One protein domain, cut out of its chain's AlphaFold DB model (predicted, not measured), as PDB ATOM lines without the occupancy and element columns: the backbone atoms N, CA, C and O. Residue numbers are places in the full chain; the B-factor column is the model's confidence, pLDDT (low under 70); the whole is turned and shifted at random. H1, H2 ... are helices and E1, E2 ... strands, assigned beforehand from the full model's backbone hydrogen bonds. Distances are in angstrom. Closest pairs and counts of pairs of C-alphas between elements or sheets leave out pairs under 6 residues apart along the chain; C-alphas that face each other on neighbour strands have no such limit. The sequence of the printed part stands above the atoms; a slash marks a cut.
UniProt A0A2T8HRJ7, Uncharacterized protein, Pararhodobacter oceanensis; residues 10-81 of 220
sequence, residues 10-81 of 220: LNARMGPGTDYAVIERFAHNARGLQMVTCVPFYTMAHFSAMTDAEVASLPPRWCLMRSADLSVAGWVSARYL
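Overview. This is residues 10 to 81 of the 220 residues of an uncharacterized protein of Pararhodobacter oceanensis (UniProt A0A2T8HRJ7). A small three-stranded sheet, E3, E4 and E5, makes the body, with the hairpin of E1 and E2 packed by E5; from E3 the chain runs out into a long loop with two short helices, H1 and H2, and back into E4. This loop makes the length, and its residues 48 to 54 stick out free. The printed part has 72 residues, in the order E1 E2 E3 H1 H2 E4 E5; both sheets, E3 - E4 - E5 and E1 - E2, are antiparallel. The class is mixed, helices and strands, with 35 residues in named elements, under half; it is only just loose, close to compact, with a radius of gyration of the C-alphas of 13.5 A, and elongated, spanning 39 by 25 by 18 A.

Along the chain. Find C-alpha 34 at (-18.114, 27.480, -42.141); from there E3, residues 34 to 39, runs 15.2 A. E4 is residues 62 to 66, 13.0 A, and E5 residues 73 to 77, 13.1 A, ending at (-18.190, 15.547, -34.243). E1 is residues 10 to 13 and E2 residues 22 to 26. H1 is residues 44 to 48 and H2 residues 52 to 56.

Arrangement. Look first at inner strand E4: N 64 and O 37 of E3 are 2.8 A apart, and N 63 and O 76 of E5 2.9 A, both within hydrogen-bond range. E4 and E5 form a hairpin. So do E1 and E2, with N 12 and O 24 at 2.8 A. The closest C-alphas of E1 and E5, those of Ala 12 and Gly 74, are 4.7 A apart. H1 and H2 are close but not clearly touching, Phe 47 to Val 55 having the closest C-alphas at 7.4 A; neither is on the three-stranded sheet. In both helices every O i to N i+4 pair is within hydrogen-bond range.

Size, cuts and confidence. The two farthest C-alphas, of Thr 51 and Asp 69, are 40.3 A apart. The printed part has no cut, no link is long, and no printed residue is under 70 in pLDDT.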
ATOM      1  N   LEU A  10      -8.865  19.570 -32.374       88.50
ATOM      2  CA  LEU A  10      -9.992  18.767 -32.829       88.50
ATOM      3  C   LEU A  10      -9.633  18.047 -34.129       88.50
ATOM      4  O   LEU A  10      -9.333  18.686 -35.138       88.50
ATOM      5  N   ASN A  11      -9.700  16.717 -34.111       94.38
ATOM      6  CA  ASN A  11      -9.487  15.895 -35.298       94.38
ATOM      7  C   ASN A  11     -10.585  16.142 -36.342       94.38
ATOM      8  O   ASN A  11     -11.763  15.925 -36.059       94.38
ATOM      9  N   ALA A  12     -10.173  16.515 -37.552       95.44
ATOM     10  CA  ALA A  12     -11.002  16.579 -38.744       95.44
ATOM     11  C   ALA A  12     -10.726  15.348 -39.617       95.44
ATOM     12  O   ALA A  12      -9.578  15.004 -39.916       95.44
ATOM     13  N   ARG A  13     -11.789  14.632 -39.970       97.62
ATOM     14  CA  ARG A  13     -11.724  13.299 -40.575       97.62
ATOM     15  C   ARG A  13     -12.190  13.302 -42.023       97.62
ATOM     16  O   ARG A  13     -12.937  14.183 -42.444       97.62
ATOM     17  N   MET A  14     -11.762  12.281 -42.765       96.88
ATOM     18  CA  MET A  14     -12.164  12.055 -44.159       96.88
ATOM     19  C   MET A  14     -13.681  11.858 -44.308       96.88
ATOM     20  O   MET A  14     -14.256  12.254 -45.317       96.88
ATOM     21  N   GLY A  15     -14.331  11.277 -43.300       95.00
ATOM     22  CA  GLY A  15     -15.757  10.979 -43.313       95.00
ATOM     23  C   GLY A  15     -16.403  11.105 -41.930       95.00
ATOM     24  O   GLY A  15     -15.703  11.299 -40.928       95.00
ATOM     25  N   PRO A  16     -17.740  11.009 -41.873       94.75
ATOM     26  CA  PRO A  16     -18.527  11.193 -40.660       94.75
ATOM     27  C   PRO A  16     -18.441   9.962 -39.751       94.75
ATOM     28  O   PRO A  16     -19.207   9.014 -39.885       94.75
ATOM     29  N   GLY A  17     -17.487   9.960 -38.823       93.12
ATOM     30  CA  GLY A  17     -17.326   8.858 -37.878       93.12
ATOM     31  C   GLY A  17     -15.902   8.715 -37.369       93.12
ATOM     32  O   GLY A  17     -14.949   9.205 -37.973       93.12
ATOM     33  N   THR A  18     -15.736   8.007 -36.254       93.56
ATOM     34  CA  THR A  18     -14.410   7.698 -35.699       93.56
ATOM     35  C   THR A  18     -13.627   6.676 -36.517       93.56
ATOM     36  O   THR A  18     -12.406   6.619 -36.370       93.56
ATOM     37  N   ASP A  19     -14.305   5.936 -37.396       95.12
ATOM     38  CA  ASP A  19     -13.711   4.898 -38.247       95.12
ATOM     39  C   ASP A  19     -12.954   5.480 -39.448       95.12
ATOM     40  O   ASP A  19     -12.098   4.827 -40.039       95.12
ATOM     41  N   TYR A  20     -13.221   6.741 -39.795       96.31
ATOM     42  CA  TYR A  20     -12.518   7.435 -40.866       96.31
ATOM     43  C   TYR A  20     -11.184   7.997 -40.389       96.31
ATOM     44  O   TYR A  20     -11.082   8.550 -39.292       96.31
ATOM     45  N   ALA A  21     -10.166   7.934 -41.249       95.88
ATOM     46  CA  ALA A  21      -8.856   8.504 -40.960       95.88
ATOM     47  C   ALA A  21      -8.939  10.007 -40.633       95.88
ATOM     48  O   ALA A  21      -9.736  10.752 -41.215       95.88
ATOM     49  N   VAL A  22      -8.087  10.448 -39.705       96.88
ATOM     50  CA  VAL A  22      -7.853  11.873 -39.440       96.88
ATOM     51  C   VAL A  22      -7.007  12.423 -40.580       96.88
ATOM     52  O   VAL A  22      -5.914  11.916 -40.821       96.88
ATOM     53  N   ILE A  23      -7.516  13.440 -41.270       95.44
ATOM     54  CA  ILE A  23      -6.829  14.089 -42.394       95.44
ATOM     55  C   ILE A  23      -6.304  15.469 -42.010       95.44
ATOM     56  O   ILE A  23      -5.299  15.905 -42.550       95.44
ATOM     57  N   GLU A  24      -6.944  16.120 -41.036       94.25
ATOM     58  CA  GLU A  24      -6.643  17.487 -40.632       94.25
ATOM     59  C   GLU A  24      -6.930  17.713 -39.140       94.25
ATOM     60  O   GLU A  24      -7.514  16.859 -38.461       94.25
ATOM     61  N   ARG A  25      -6.526  18.872 -38.601       93.12
ATOM     62  CA  ARG A  25      -6.832  19.255 -37.210       93.12
ATOM     63  C   ARG A  25      -7.146  20.740 -37.039       93.12
ATOM     64  O   ARG A  25      -6.294  21.597 -37.287       93.12
ATOM     65  N   PHE A  26      -8.305  21.046 -36.462       88.62
ATOM     66  CA  PHE A  26      -8.649  22.409 -36.055       88.62
ATOM     67  C   PHE A  26      -7.998  22.773 -34.718       88.62
ATOM     68  O   PHE A  26      -7.849  21.933 -33.828       88.62
ATOM     69  N   ALA A  27      -7.578  24.030 -34.579       84.88
ATOM     70  CA  ALA A  27      -7.022  24.535 -33.329       84.88
ATOM     71  C   ALA A  27      -8.071  24.546 -32.205       84.88
ATOM     72  O   ALA A  27      -9.276  24.643 -32.455       84.88
ATOM     73  N   HIS A  28      -7.598  24.499 -30.959       75.81
ATOM     74  CA  HIS A  28      -8.422  24.803 -29.795       75.81
ATOM     75  C   HIS A  28      -9.155  26.143 -29.988       75.81
ATOM     76  O   HIS A  28      -8.550  27.129 -30.410       75.81
ATOM     77  N   ASN A  29     -10.456  26.171 -29.684       74.12
ATOM     78  CA  ASN A  29     -11.325  27.340 -29.854       74.12
ATOM     79  C   ASN A  29     -11.299  27.966 -31.259       74.12
ATOM     80  O   ASN A  29     -11.518  29.169 -31.388       74.12
ATOM     81  N   ALA A  30     -11.071  27.176 -32.315       81.69
ATOM     82  CA  ALA A  30     -11.231  27.673 -33.679       81.69
ATOM     83  C   ALA A  30     -12.627  28.307 -33.863       81.69
ATOM     84  O   ALA A  30     -13.647  27.728 -33.454       81.69
ATOM     85  N   ARG A  31     -12.628  29.510 -34.448       85.44
ATOM     86  CA  ARG A  31     -13.790  30.367 -34.734       85.44
ATOM     87  C   ARG A  31     -13.826  30.734 -36.215       85.44
ATOM     88  O   ARG A  31     -12.844  30.504 -36.924       85.44
ATOM     89  N   GLY A  32     -14.932  31.314 -36.668       83.69
ATOM     90  CA  GLY A  32     -15.128  31.722 -38.061       83.69
ATOM     91  C   GLY A  32     -15.153  30.530 -39.015       83.69
ATOM     92  O   GLY A  32     -14.712  30.633 -40.158       83.69
ATOM     93  N   LEU A  33     -15.593  29.372 -38.524       88.56
ATOM     94  CA  LEU A  33     -15.670  28.151 -39.315       88.56
ATOM     95  C   LEU A  33     -16.990  28.112 -40.071       88.56
ATOM     96  O   LEU A  33     -18.048  28.364 -39.500       88.56
ATOM     97  N   GLN A  34     -16.930  27.721 -41.336       90.12
ATOM     98  CA  GLN A  34     -18.114  27.480 -42.141       90.12
ATOM     99  C   GLN A  34     -18.572  26.032 -41.960       90.12
ATOM    100  O   GLN A  34     -17.809  25.093 -42.209       90.12
ATOM    101  N   MET A  35     -19.832  25.855 -41.572       91.56
ATOM    102  CA  MET A  35     -20.515  24.567 -41.641       91.56
ATOM    103  C   MET A  35     -21.019  24.350 -43.068       91.56
ATOM    104  O   MET A  35     -21.797  25.150 -43.578       91.56
ATOM    105  N   VAL A  36     -20.546  23.291 -43.724       90.50
ATOM    106  CA  VAL A  36     -20.956  22.951 -45.096       90.50
ATOM    107  C   VAL A  36     -22.202  22.069 -45.075       90.50
ATOM    108  O   VAL A  36     -23.146  22.315 -45.814       90.50
ATOM    109  N   THR A  37     -22.206  21.031 -44.236       89.50
ATOM    110  CA  THR A  37     -23.341  20.116 -44.048       89.50
ATOM    111  C   THR A  37     -23.140  19.275 -42.784       89.50
ATOM    112  O   THR A  37     -22.015  19.181 -42.284       89.50
ATOM    113  N   CYS A  38     -24.199  18.636 -42.284       90.62
ATOM    114  CA  CYS A  38     -24.132  17.662 -41.198       90.62
ATOM    115  C   CYS A  38     -24.880  16.375 -41.551       90.62
ATOM    116  O   CYS A  38     -25.875  16.395 -42.269       90.62
ATOM    117  N   VAL A  39     -24.410  15.261 -40.989       93.81
ATOM    118  CA  VAL A  39     -25.038  13.942 -41.087       93.81
ATOM    119  C   VAL A  39     -25.117  13.277 -39.705       93.81
ATOM    120  O   VAL A  39     -24.278  13.566 -38.846       93.81
ATOM    121  N   PRO A  40     -26.081  12.374 -39.472       88.81
ATOM    122  CA  PRO A  40     -27.200  12.063 -40.361       88.81
ATOM    123  C   PRO A  40     -28.134  13.262 -40.525       88.81
ATOM    124  O   PRO A  40     -28.277  14.079 -39.617       88.81
ATOM    125  N   PHE A  41     -28.704  13.389 -41.721       83.81
ATOM    126  CA  PHE A  41     -29.694  14.415 -42.010       83.81
ATOM    127  C   PHE A  41     -31.045  13.970 -41.452       83.81
ATOM    128  O   PHE A  41     -31.513  12.875 -41.762       83.81
ATOM    129  N   TYR A  42     -31.659  14.836 -40.656       80.25
ATOM    130  CA  TYR A  42     -33.031  14.697 -40.193       80.25
ATOM    131  C   TYR A  42     -33.766  15.976 -40.566       80.25
ATOM    132  O   TYR A  42     -33.254  17.066 -40.312       80.25
ATOM    133  N   THR A  43     -34.951  15.847 -41.158       78.94
ATOM    134  CA  THR A  43     -35.832  17.004 -41.338       78.94
ATOM    135  C   THR A  43     -36.331  17.463 -39.974       78.94
ATOM    136  O   THR A  43     -36.434  16.658 -39.039       78.94
ATOM    137  N   MET A  44     -36.684  18.742 -39.853       73.69
ATOM    138  CA  MET A  44     -37.233  19.260 -38.600       73.69
ATOM    139  C   MET A  44     -38.521  18.522 -38.216       73.69
ATOM    140  O   MET A  44     -38.698  18.151 -37.059       73.69
ATOM    141  N   ALA A  45     -39.385  18.233 -39.196       71.62
ATOM    142  CA  ALA A  45     -40.619  17.477 -38.990       71.62
ATOM    143  C   ALA A  45     -40.358  16.071 -38.431       71.62
ATOM    144  O   ALA A  45     -41.032  15.640 -37.498       71.62
ATOM    145  N   HIS A  46     -39.353  15.368 -38.963       79.44
ATOM    146  CA  HIS A  46     -38.997  14.043 -38.470       79.44
ATOM    147  C   HIS A  46     -38.407  14.112 -37.060       79.44
ATOM    148  O   HIS A  46     -38.804  13.329 -36.206       79.44
ATOM    149  N   PHE A  47     -37.516  15.071 -36.797       81.50
ATOM    150  CA  PHE A  47     -36.919  15.261 -35.474       81.50
ATOM    151  C   PHE A  47     -37.961  15.653 -34.414       81.50
ATOM    152  O   PHE A  47     -37.946  15.125 -33.310       81.50
ATOM    153  N   SER A  48     -38.908  16.530 -34.761       75.56
ATOM    154  CA  SER A  48     -39.938  17.040 -33.842       75.56
ATOM    155  C   SER A  48     -41.021  16.011 -33.512       75.56
ATOM    156  O   SER A  48     -41.712  16.146 -32.506       75.56
ATOM    157  N   ALA A  49     -41.187  14.995 -34.361       84.12
ATOM    158  CA  ALA A  49     -42.107  13.886 -34.127       84.12
ATOM    159  C   ALA A  49     -41.503  12.782 -33.239       84.12
ATOM    160  O   ALA A  49     -42.235  11.886 -32.817       84.12
ATOM    161  N   MET A  50     -40.193  12.822 -32.968       85.88
ATOM    162  CA  MET A  50     -39.525  11.845 -32.111       85.88
ATOM    163  C   MET A  50     -39.808  12.105 -30.636       85.88
ATOM    164  O   MET A  50     -39.852  13.239 -30.162       85.88
ATOM    165  N   THR A  51     -39.929  11.022 -29.887       90.12
ATOM    166  CA  THR A  51     -39.894  11.036 -28.426       90.12
ATOM    167  C   THR A  51     -38.489  11.348 -27.910       90.12
ATOM    168  O   THR A  51     -37.491  11.095 -28.585       90.12
ATOM    169  N   ASP A  52     -38.381  11.794 -26.656       83.25
ATOM    170  CA  ASP A  52     -37.081  12.025 -26.005       83.25
ATOM    171  C   ASP A  52     -36.169  10.785 -26.043       83.25
ATOM    172  O   ASP A  52     -34.952  10.899 -26.190       83.25
ATOM    173  N   ALA A  53     -36.753   9.584 -25.940       90.75
ATOM    174  CA  ALA A  53     -36.019   8.324 -26.019       90.75
ATOM    175  C   ALA A  53     -35.451   8.072 -27.426       90.75
ATOM    176  O   ALA A  53     -34.310   7.627 -27.561       90.75
ATOM    177  N   GLU A  54     -36.220   8.386 -28.468       88.19
ATOM    178  CA  GLU A  54     -35.774   8.291 -29.859       88.19
ATOM    179  C   GLU A  54     -34.686   9.326 -30.152       88.19
ATOM    180  O   GLU A  54     -33.640   8.956 -30.689       88.19
ATOM    181  N   VAL A  55     -34.856  10.572 -29.693       77.81
ATOM    182  CA  VAL A  55     -33.835  11.630 -29.794       77.81
ATOM    183  C   VAL A  55     -32.533  11.211 -29.104       77.81
ATOM    184  O   VAL A  55     -31.450  11.354 -29.676       77.81
ATOM    185  N   ALA A  56     -32.613  10.640 -27.899       83.50
ATOM    186  CA  ALA A  56     -31.443  10.157 -27.163       83.50
ATOM    187  C   ALA A  56     -30.740   8.969 -27.847       83.50
ATOM    188  O   ALA A  56     -29.550   8.743 -27.622       83.50
ATOM    189  N   SER A  57     -31.463   8.211 -28.677       89.44
ATOM    190  CA  SER A  57     -30.932   7.064 -29.422       89.44
ATOM    191  C   SER A  57     -30.291   7.432 -30.762       89.44
ATOM    192  O   SER A  57     -29.718   6.563 -31.426       89.44
ATOM    193  N   LEU A  58     -30.368   8.704 -31.170       86.62
ATOM    194  CA  LEU A  58     -29.858   9.125 -32.465       86.62
ATOM    195  C   LEU A  58     -28.345   8.889 -32.581       86.62
ATOM    196  O   LEU A  58     -27.583   9.182 -31.651       86.62
ATOM    197  N   PRO A  59     -27.869   8.404 -33.743       89.31
ATOM    198  CA  PRO A  59     -26.445   8.287 -33.999       89.31
ATOM    199  C   PRO A  59     -25.752   9.654 -33.878       89.31
ATOM    200  O   PRO A  59     -26.345  10.689 -34.202       89.31
ATOM    201  N   PRO A  60     -24.474   9.679 -33.455       89.12
ATOM    202  CA  PRO A  60     -23.736  10.921 -33.275       89.12
ATOM    203  C   PRO A  60     -23.759  11.792 -34.532       89.12
ATOM    204  O   PRO A  60     -23.435  11.326 -35.623       89.12
ATOM    205  N   ARG A  61     -24.075  13.078 -34.364       92.19
ATOM    206  CA  ARG A  61     -24.039  14.052 -35.459       92.19
ATOM    207  C   ARG A  61     -22.596  14.438 -35.798       92.19
ATOM    208  O   ARG A  61     -21.801  14.778 -34.913       92.19
ATOM    209  N   TRP A  62     -22.273  14.433 -37.084       96.19
ATOM    210  CA  TRP A  62     -20.992  14.845 -37.658       96.19
ATOM    211  C   TRP A  62     -21.216  15.947 -38.677       96.19
ATOM    212  O   TRP A  62     -22.134  15.854 -39.483       96.19
ATOM    213  N   CYS A  63     -20.368  16.969 -38.671       95.94
ATOM    214  CA  CYS A  63     -20.484  18.098 -39.585       95.94
ATOM    215  C   CYS A  63     -19.195  18.285 -40.377       95.94
ATOM    216  O   CYS A  63     -18.097  18.215 -39.817       95.94
ATOM    217  N   LEU A  64     -19.335  18.521 -41.679       96.06
ATOM    218  CA  LEU A  64     -18.244  18.934 -42.542       96.06
ATOM    219  C   LEU A  64     -17.983  20.419 -42.296       96.06
ATOM    220  O   LEU A  64     -18.789  21.272 -42.677       96.06
ATOM    221  N   MET A  65     -16.859  20.710 -41.652       96.19
ATOM    222  CA  MET A  65     -16.444  22.069 -41.320       96.19
ATOM    223  C   MET A  65     -15.284  22.493 -42.207       96.19
ATOM    224  O   MET A  65     -14.452  21.667 -42.591       96.19
ATOM    225  N   ARG A  66     -15.207  23.790 -42.490       94.62
ATOM    226  CA  ARG A  66     -14.123  24.398 -43.260       94.62
ATOM    227  C   ARG A  66     -13.697  25.724 -42.639       94.62
ATOM    228  O   ARG A  66     -14.543  26.476 -42.158       94.62
ATOM    229  N   SER A  67     -12.400  26.013 -42.628       89.88
ATOM    230  CA  SER A  67     -11.884  27.322 -42.219       89.88
ATOM    231  C   SER A  67     -12.216  28.406 -43.252       89.88
ATOM    232  O   SER A  67     -12.379  28.119 -44.438       89.88
ATOM    233  N   ALA A  68     -12.311  29.663 -42.814       85.31
ATOM    234  CA  ALA A  68     -12.633  30.789 -43.699       85.31
ATOM    235  C   ALA A  68     -11.612  30.987 -44.836       85.31
ATOM    236  O   ALA A  68     -11.979  31.369 -45.942       85.31
ATOM    237  N   ASP A  69     -10.338  30.688 -44.576       86.00
ATOM    238  CA  ASP A  69      -9.238  30.738 -45.549       86.00
ATOM    239  C   ASP A  69      -9.138  29.475 -46.425       86.00
ATOM    240  O   ASP A  69      -8.223  29.361 -47.237       86.00
ATOM    241  N   LEU A  70     -10.063  28.523 -46.257       84.75
ATOM    242  CA  LEU A  70     -10.132  27.244 -46.970       84.75
ATOM    243  C   LEU A  70      -8.925  26.314 -46.756       84.75
ATOM    244  O   LEU A  70      -8.843  25.281 -47.421       84.75
ATOM    245  N   SER A  71      -8.011  26.641 -45.837       88.12
ATOM    246  CA  SER A  71      -6.793  25.859 -45.594       88.12
ATOM    247  C   SER A  71      -7.051  24.536 -44.871       88.12
ATOM    248  O   SER A  71      -6.260  23.606 -45.001       88.12
ATOM    249  N   VAL A  72      -8.162  24.429 -44.134       89.56
ATOM    250  CA  VAL A  72      -8.525  23.242 -43.354       89.56
ATOM    251  C   VAL A  72      -9.980  22.875 -43.616       89.56
ATOM    252  O   VAL A  72     -10.880  23.702 -43.450       89.56
ATOM    253  N   ALA A  73     -10.232  21.613 -43.965       94.12
ATOM    254  CA  ALA A  73     -11.577  21.066 -44.093       94.12
ATOM    255  C   ALA A  73     -11.638  19.607 -43.630       94.12
ATOM    256  O   ALA A  73     -10.702  18.835 -43.828       94.12
ATOM    257  N   GLY A  74     -12.766  19.215 -43.043       95.38
ATOM    258  CA  GLY A  74     -13.042  17.813 -42.740       95.38
ATOM    259  C   GLY A  74     -14.204  17.623 -41.778       95.38
ATOM    260  O   GLY A  74     -14.760  18.577 -41.228       95.38
ATOM    261  N   TRP A  75     -14.583  16.363 -41.589       97.81
ATOM    262  CA  TRP A  75     -15.684  15.974 -40.719       97.81
ATOM    263  C   TRP A  75     -15.260  16.002 -39.256       97.81
ATOM    264  O   TRP A  75     -14.279  15.368 -38.867       97.81
ATOM    265  N   VAL A  76     -16.031  16.698 -38.430       96.62
ATOM    266  CA  VAL A  76     -15.835  16.760 -36.978       96.62
ATOM    267  C   VAL A  76     -17.124  16.382 -36.262       96.62
ATOM    268  O   VAL A  76     -18.222  16.571 -36.785       96.62
ATOM    269  N   SER A  77     -17.006  15.847 -35.048       94.88
ATOM    270  CA  SER A  77     -18.190  15.547 -34.243       94.88
ATOM    271  C   SER A  77     -18.855  16.849 -33.793       94.88
ATOM    272  O   SER A  77     -18.201  17.719 -33.209       94.88
ATOM    273  N   ALA A  78     -20.164  16.962 -34.031       89.81
ATOM    274  CA  ALA A  78     -20.940  18.159 -33.722       89.81
ATOM    275  C   ALA A  78     -20.941  18.498 -32.226       89.81
ATOM    276  O   ALA A  78     -21.118  19.656 -31.867       89.81
ATOM    277  N   ARG A  79     -20.658  17.521 -31.353       87.00
ATOM    278  CA  ARG A  79     -20.526  17.730 -29.902       87.00
ATOM    279  C   ARG A  79     -19.398  18.685 -29.503       87.00
ATOM    280  O   ARG A  79     -19.349  19.086 -28.355       87.00
ATOM    281  N   TYR A  80     -18.465  18.992 -30.408       88.06
ATOM    282  CA  TYR A  80     -17.386  19.963 -30.183       88.06
ATOM    283  C   TYR A  80     -17.653  21.306 -30.872       88.06
ATOM    284  O   TYR A  80     -16.848  22.239 -30.787       88.06
ATOM    285  N   LEU A  81     -18.769  21.420 -31.589       85.88
ATOM    286  CA  LEU A  81     -19.156  22.631 -32.287       85.88
ATOM    287  C   LEU A  81     -20.051  23.473 -31.390       85.88
ATOM    288  O   LEU A  81     -20.879  22.964 -30.646       85.88
TER     289      LEU A  81